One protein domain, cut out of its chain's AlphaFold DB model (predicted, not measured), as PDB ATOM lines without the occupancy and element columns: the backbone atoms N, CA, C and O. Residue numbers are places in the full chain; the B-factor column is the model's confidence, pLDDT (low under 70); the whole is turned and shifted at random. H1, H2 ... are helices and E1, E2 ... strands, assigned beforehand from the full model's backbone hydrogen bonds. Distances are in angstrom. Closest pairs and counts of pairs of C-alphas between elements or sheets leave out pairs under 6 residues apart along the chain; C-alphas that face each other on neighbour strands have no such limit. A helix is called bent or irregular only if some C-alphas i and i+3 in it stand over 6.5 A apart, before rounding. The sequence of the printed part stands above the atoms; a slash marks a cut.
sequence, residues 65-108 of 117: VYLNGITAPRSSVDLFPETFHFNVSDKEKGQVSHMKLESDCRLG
ATOM      1  N   VAL A  65     -40.632  -4.532 -20.524       94.12
ATOM      2  CA  VAL A  65     -40.743  -5.858 -19.918       94.12
ATOM      3  C   VAL A  65     -42.225  -6.156 -19.711       94.12
ATOM      4  O   VAL A  65     -42.949  -5.329 -19.158       94.12
ATOM      5  N   TYR A  66     -42.668  -7.330 -20.161       95.25
ATOM      6  CA  TYR A  66     -44.046  -7.793 -20.005       95.25
ATOM      7  C   TYR A  66     -44.075  -9.149 -19.305       95.25
ATOM      8  O   TYR A  66     -43.652 -10.151 -19.883       95.25
ATOM      9  N   LEU A  67     -44.537  -9.172 -18.055       93.50
ATOM     10  CA  LEU A  67     -44.610 -10.368 -17.211       93.50
ATOM     11  C   LEU A  67     -45.864 -10.290 -16.334       93.50
ATOM     12  O   LEU A  67     -46.246  -9.208 -15.901       93.50
ATOM     13  N   ASN A  68     -46.513 -11.430 -16.072       92.94
ATOM     14  CA  ASN A  68     -47.727 -11.514 -15.242       92.94
ATOM     15  C   ASN A  68     -48.837 -10.511 -15.627       92.94
ATOM     16  O   ASN A  68     -49.548  -9.995 -14.771       92.94
ATOM     17  N   GLY A  69     -48.985 -10.211 -16.922       94.94
ATOM     18  CA  GLY A  69     -49.979  -9.250 -17.412       94.94
ATOM     19  C   GLY A  69     -49.615  -7.775 -17.195       94.94
ATOM     20  O   GLY A  69     -50.393  -6.906 -17.580       94.94
ATOM     21  N   ILE A  70     -48.445  -7.484 -16.626       94.88
ATOM     22  CA  ILE A  70     -47.974  -6.137 -16.301       94.88
ATOM     23  C   ILE A  70     -46.891  -5.730 -17.300       94.88
ATOM     24  O   ILE A  70     -45.947  -6.478 -17.559       94.88
ATOM     25  N   THR A  71     -47.023  -4.522 -17.845       96.19
ATOM     26  CA  THR A  71     -46.054  -3.903 -18.754       96.19
ATOM     27  C   THR A  71     -45.319  -2.792 -18.015       96.19
ATOM     28  O   THR A  71     -45.955  -1.844 -17.562       96.19
ATOM     29  N   ALA A  72     -43.993  -2.867 -17.927       94.06
ATOM     30  CA  ALA A  72     -43.179  -1.836 -17.285       94.06
ATOM     31  C   ALA A  72     -41.873  -1.590 -18.059       94.06
ATOM     32  O   ALA A  72     -41.325  -2.525 -18.654       94.06
ATOM     33  N   PRO A  73     -41.345  -0.353 -18.077       94.12
ATOM     34  CA  PRO A  73     -40.013  -0.105 -18.609       94.12
ATOM     35  C   PRO A  73     -38.963  -0.748 -17.698       94.12
ATOM     36  O   PRO A  73     -39.118  -0.804 -16.476       94.12
ATOM     37  N   ARG A  74     -37.866  -1.218 -18.294       92.44
ATOM     38  CA  ARG A  74     -36.799  -1.921 -17.577       92.44
ATOM     39  C   ARG A  74     -36.199  -1.084 -16.445       92.44
ATOM     40  O   ARG A  74     -35.923  -1.634 -15.389       92.44
ATOM     41  N   SER A  75     -36.075   0.229 -16.629       93.06
ATOM     42  CA  SER A  75     -35.623   1.146 -15.575       93.06
ATOM     43  C   SER A  75     -36.495   1.109 -14.315       93.06
ATOM     44  O   SER A  75     -35.963   1.130 -13.211       93.06
ATOM     45  N   SER A  76     -37.821   1.028 -14.460       91.75
ATOM     46  CA  SER A  76     -38.734   0.909 -13.317       91.75
ATOM     47  C   SER A  76     -38.620  -0.456 -12.648       91.75
ATOM     48  O   SER A  76     -38.631  -0.525 -11.427       91.75
ATOM     49  N   VAL A  77     -38.451  -1.527 -13.428       90.25
ATOM     50  CA  VAL A  77     -38.249  -2.888 -12.900       90.25
ATOM     51  C   VAL A  77     -36.960  -2.992 -12.085       90.25
ATOM     52  O   VAL A  77     -36.945  -3.648 -11.049       90.25
ATOM     53  N   ASP A  78     -35.887  -2.343 -12.540       88.31
ATOM     54  CA  ASP A  78     -34.599  -2.347 -11.841       88.31
ATOM     55  C   ASP A  78     -34.665  -1.581 -10.498       88.31
ATOM     56  O   ASP A  78     -33.887  -1.873  -9.595       88.31
ATOM     57  N   LEU A  79     -35.593  -0.624 -10.351       88.75
ATOM     58  CA  LEU A  79     -35.826   0.119  -9.103       88.75
ATOM     59  C   LEU A  79     -36.857  -0.552  -8.181       88.75
ATOM     60  O   LEU A  79     -36.720  -0.474  -6.964       88.75
ATOM     61  N   PHE A  80     -37.869  -1.197  -8.762       89.62
ATOM     62  CA  PHE A  80     -39.014  -1.794  -8.067       89.62
ATOM     63  C   PHE A  80     -39.207  -3.253  -8.527       89.62
ATOM     64  O   PHE A  80     -40.116  -3.548  -9.315       89.62
ATOM     65  N   PRO A  81     -38.349  -4.196  -8.098       85.06
ATOM     66  CA  PRO A  81     -38.392  -5.592  -8.553       85.06
ATOM     67  C   PRO A  81     -39.694  -6.324  -8.189       85.06
ATOM     68  O   PRO A  81     -40.061  -7.307  -8.837       85.06
ATOM     69  N   GLU A  82     -40.436  -5.833  -7.200       88.62
ATOM     70  CA  GLU A  82     -41.753  -6.324  -6.791       88.62
ATOM     71  C   GLU A  82     -42.875  -6.057  -7.810       88.62
ATOM     72  O   GLU A  82     -43.946  -6.650  -7.683       88.62
ATOM     73  N   THR A  83     -42.623  -5.241  -8.846       88.31
ATOM     74  CA  THR A  83     -43.600  -4.832  -9.881       88.31
ATOM     75  C   THR A  83     -44.385  -6.003 -10.483       88.31
ATOM     76  O   THR A  83     -45.538  -5.841 -10.865       88.31
ATOM     77  N   PHE A  84     -43.783  -7.192 -10.580       90.19
ATOM     78  CA  PHE A  84     -44.398  -8.360 -11.220       90.19
ATOM     79  C   PHE A  84     -45.054  -9.353 -10.251       90.19
ATOM     80  O   PHE A  84     -45.528 -10.397 -10.696       90.19
ATOM     81  N   HIS A  85     -45.091  -9.056  -8.949       89.69
ATOM     82  CA  HIS A  85     -45.754  -9.875  -7.923       89.69
ATOM     83  C   HIS A  85     -45.321 -11.354  -7.910       89.69
ATOM     84  O   HIS A  85     -46.135 -12.257  -7.704       89.69
ATOM     85  N   PHE A  86     -44.034 -11.623  -8.141       90.00
ATOM     86  CA  PHE A  86     -43.497 -12.972  -7.974       90.00
ATOM     87  C   PHE A  86     -43.589 -13.405  -6.507       90.00
ATOM     88  O   PHE A  86     -43.258 -12.642  -5.600       90.00
ATOM     89  N   ASN A  87     -44.015 -14.650  -6.275       90.94
ATOM     90  CA  ASN A  87     -44.004 -15.243  -4.944       90.94
ATOM     91  C   ASN A  87     -42.568 -15.651  -4.583       90.94
ATOM     92  O   ASN A  87     -42.117 -16.736  -4.949       90.94
ATOM     93  N   VAL A  88     -41.844 -14.745  -3.930       89.50
ATOM     94  CA  VAL A  88     -40.448 -14.925  -3.512       89.50
ATOM     95  C   VAL A  88     -40.345 -15.050  -1.995       89.50
ATOM     96  O   VAL A  88     -41.199 -14.549  -1.258       89.50
ATOM     97  N   SER A  89     -39.289 -15.709  -1.514       88.38
ATOM     98  CA  SER A  89     -39.037 -15.805  -0.075       88.38
ATOM     99  C   SER A  89     -38.716 -14.434   0.531       88.38
ATOM    100  O   SER A  89     -38.275 -13.517  -0.164       88.38
ATOM    101  N   ASP A  90     -38.860 -14.287   1.850       86.94
ATOM    102  CA  ASP A  90     -38.530 -13.025   2.535       86.94
ATOM    103  C   ASP A  90     -37.076 -12.583   2.321       86.94
ATOM    104  O   ASP A  90     -36.786 -11.391   2.328       86.94
ATOM    105  N   LYS A  91     -36.166 -13.534   2.076       85.31
ATOM    106  CA  LYS A  91     -34.750 -13.258   1.798       85.31
ATOM    107  C   LYS A  91     -34.515 -12.672   0.403       85.31
ATOM    108  O   LYS A  91     -33.471 -12.069   0.180       85.31
ATOM    109  N   GLU A  92     -35.444 -12.870  -0.527       84.50
ATOM    110  CA  GLU A  92     -35.328 -12.492  -1.944       84.50
ATOM    111  C   GLU A  92     -36.148 -11.247  -2.296       84.50
ATOM    112  O   GLU A  92     -35.964 -10.667  -3.366       84.50
ATOM    113  N   LYS A  93     -37.034 -10.809  -1.395       85.12
ATOM    114  CA  LYS A  93     -37.815  -9.580  -1.563       85.12
ATOM    115  C   LYS A  93     -36.900  -8.377  -1.796       85.12
ATOM    116  O   LYS A  93     -35.901  -8.199  -1.104       85.12
ATOM    117  N   GLY A  94     -37.258  -7.547  -2.775       83.31
ATOM    118  CA  GLY A  94     -36.498  -6.345  -3.125       83.31
ATOM    119  C   GLY A  94     -35.207  -6.606  -3.910       83.31
ATOM    120  O   GLY A  94     -34.519  -5.651  -4.261       83.31
ATOM    121  N   GLN A  95     -34.859  -7.862  -4.212       83.94
ATOM    122  CA  GLN A  95     -33.682  -8.165  -5.023       83.94
ATOM    123  C   GLN A  95     -34.039  -8.218  -6.507       83.94
ATOM    124  O   GLN A  95     -34.948  -8.931  -6.933       83.94
ATOM    125  N   VAL A  96     -33.272  -7.497  -7.320       81.62
ATOM    126  CA  VAL A  96     -33.326  -7.644  -8.775       81.62
ATOM    127  C   VAL A  96     -32.657  -8.954  -9.193       81.62
ATOM    128  O   VAL A  96     -31.629  -9.359  -8.645       81.62
ATOM    129  N   SER A  97     -33.223  -9.609 -10.207       76.94
ATOM    130  CA  SER A  97     -32.822 -10.960 -10.623       76.94
ATOM    131  C   SER A  97     -31.329 -11.096 -10.937       76.94
ATOM    132  O   SER A  97     -30.713 -12.086 -10.551       76.94
ATOM    133  N   HIS A  98     -30.723 -10.102 -11.593       74.31
ATOM    134  CA  HIS A  98     -29.298 -10.150 -11.929       74.31
ATOM    135  C   HIS A  98     -28.393 -10.063 -10.688       74.31
ATOM    136  O   HIS A  98     -27.417 -10.801 -10.609       74.31
ATOM    137  N   MET A  99     -28.738  -9.232  -9.697       71.12
ATOM    138  CA  MET A  99     -27.964  -9.119  -8.454       71.12
ATOM    139  C   MET A  99     -28.067 -10.399  -7.627       71.12
ATOM    140  O   MET A  99     -27.065 -10.859  -7.081       71.12
ATOM    141  N   LYS A 100     -29.259 -11.013  -7.584       71.56
ATOM    142  CA  LYS A 100     -29.458 -12.310  -6.930       71.56
ATOM    143  C   LYS A 100     -28.589 -13.386  -7.583       71.56
ATOM    144  O   LYS A 100     -27.806 -14.027  -6.886       71.56
ATOM    145  N   LEU A 101     -28.650 -13.508  -8.911       69.06
ATOM    146  CA  LEU A 101     -27.829 -14.447  -9.683       69.06
ATOM    147  C   LEU A 101     -26.329 -14.247  -9.434       69.06
ATOM    148  O   LEU A 101     -25.622 -15.221  -9.193       69.06
ATOM    149  N   GLU A 102     -25.837 -13.008  -9.441       69.81
ATOM    150  CA  GLU A 102     -24.429 -12.726  -9.144       69.81
ATOM    151  C   GLU A 102     -24.049 -13.093  -7.704       69.81
ATOM    152  O   GLU A 102     -22.983 -13.671  -7.479       69.81
ATOM    153  N   SER A 103     -24.912 -12.792  -6.730       67.75
ATOM    154  CA  SER A 103     -24.674 -13.144  -5.327       67.75
ATOM    155  C   SER A 103     -24.649 -14.660  -5.108       67.75
ATOM    156  O   SER A 103     -23.724 -15.165  -4.475       67.75
ATOM    157  N   ASP A 104     -25.583 -15.402  -5.705       70.81
ATOM    158  CA  ASP A 104     -25.667 -16.860  -5.588       70.81
ATOM    159  C   ASP A 104     -24.502 -17.556  -6.299       70.81
ATOM    160  O   ASP A 104     -23.951 -18.538  -5.793       70.81
ATOM    161  N   CYS A 105     -24.071 -17.008  -7.437       66.25
ATOM    162  CA  CYS A 105     -22.857 -17.425  -8.124       66.25
ATOM    163  C   CYS A 105     -21.598 -17.207  -7.265       66.25
ATOM    164  O   CYS A 105     -20.764 -18.106  -7.166       66.25
ATOM    165  N   ARG A 106     -21.452 -16.048  -6.601       64.88
ATOM    166  CA  ARG A 106     -20.318 -15.776  -5.687       64.88
ATOM    167  C   ARG A 106     -20.326 -16.669  -4.448       64.88
ATOM    168  O   ARG A 106     -19.262 -17.005  -3.938       64.88
ATOM    169  N   LEU A 107     -21.510 -17.051  -3.977       72.75
ATOM    170  CA  LEU A 107     -21.695 -17.948  -2.837       72.75
ATOM    171  C   LEU A 107     -21.550 -19.434  -3.209       72.75
ATOM    172  O   LEU A 107     -21.673 -20.289  -2.335       72.75
ATOM    173  N   GLY A 108     -21.280 -19.758  -4.480       63.31
ATOM    174  CA  GLY A 108     -21.075 -21.133  -4.942       63.31
ATOM    175  C   GLY A 108     -22.336 -22.001  -4.895       63.31
ATOM    176  O   GLY A 108     -22.233 -23.225  -4.896       63.31
TER     177      GLY A 108
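This is residues 65 to 108 of the 117 residues of the protein "Hypothetical protein" of Rotaria magnacalcarata (UniProt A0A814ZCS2). A small head, hairpin E1-E2 with short helices H1 and H2, is joined by looping residues 85 to 96 to H3, whose residues 101 to 106 stick out. The printed part has 44 residues, two named strands then three named helices, mixed class, with an antiparallel sheet E1 - E2. It is elongated, 33 by 19 by 14 A, and only just loose, close to compact, radius of gyration of the C-alphas 11.3 A.

Find C-alpha 65 at (-40.743, -5.858, -19.918), where E1, residues 65 to 67, begins its 6.5 A. Next come E2, residues 70 to 73, 10.3 A; H1, residues 74 to 79, 8.8 A; irregular H2, residues 81 to 84, 7.1 A; and H3, residues 97 to 106, 14.3 A, ending at C-alpha 106 (-20.318, -15.776, -5.687).

In hairpin E1-E2, antiparallel at 161 degrees, find N 65 and O 72 within hydrogen-bond range, 2.8 A. The closest C-alphas of E2 and H2, Ile 70 and Phe 84, are 6.6 A apart. H3 is apart from E1, E2 and H1. In H1 and H3 every O i to N i+4 pair is within hydrogen-bond range; H2 is too short for one.

The farthest C-alphas, Gly 69 and Gly 108, are 33.6 A apart. The printed part has no cut; link H2 to H3 is long. Residues 101 to 103, 105 to 106 and 108 have pLDDT under 70.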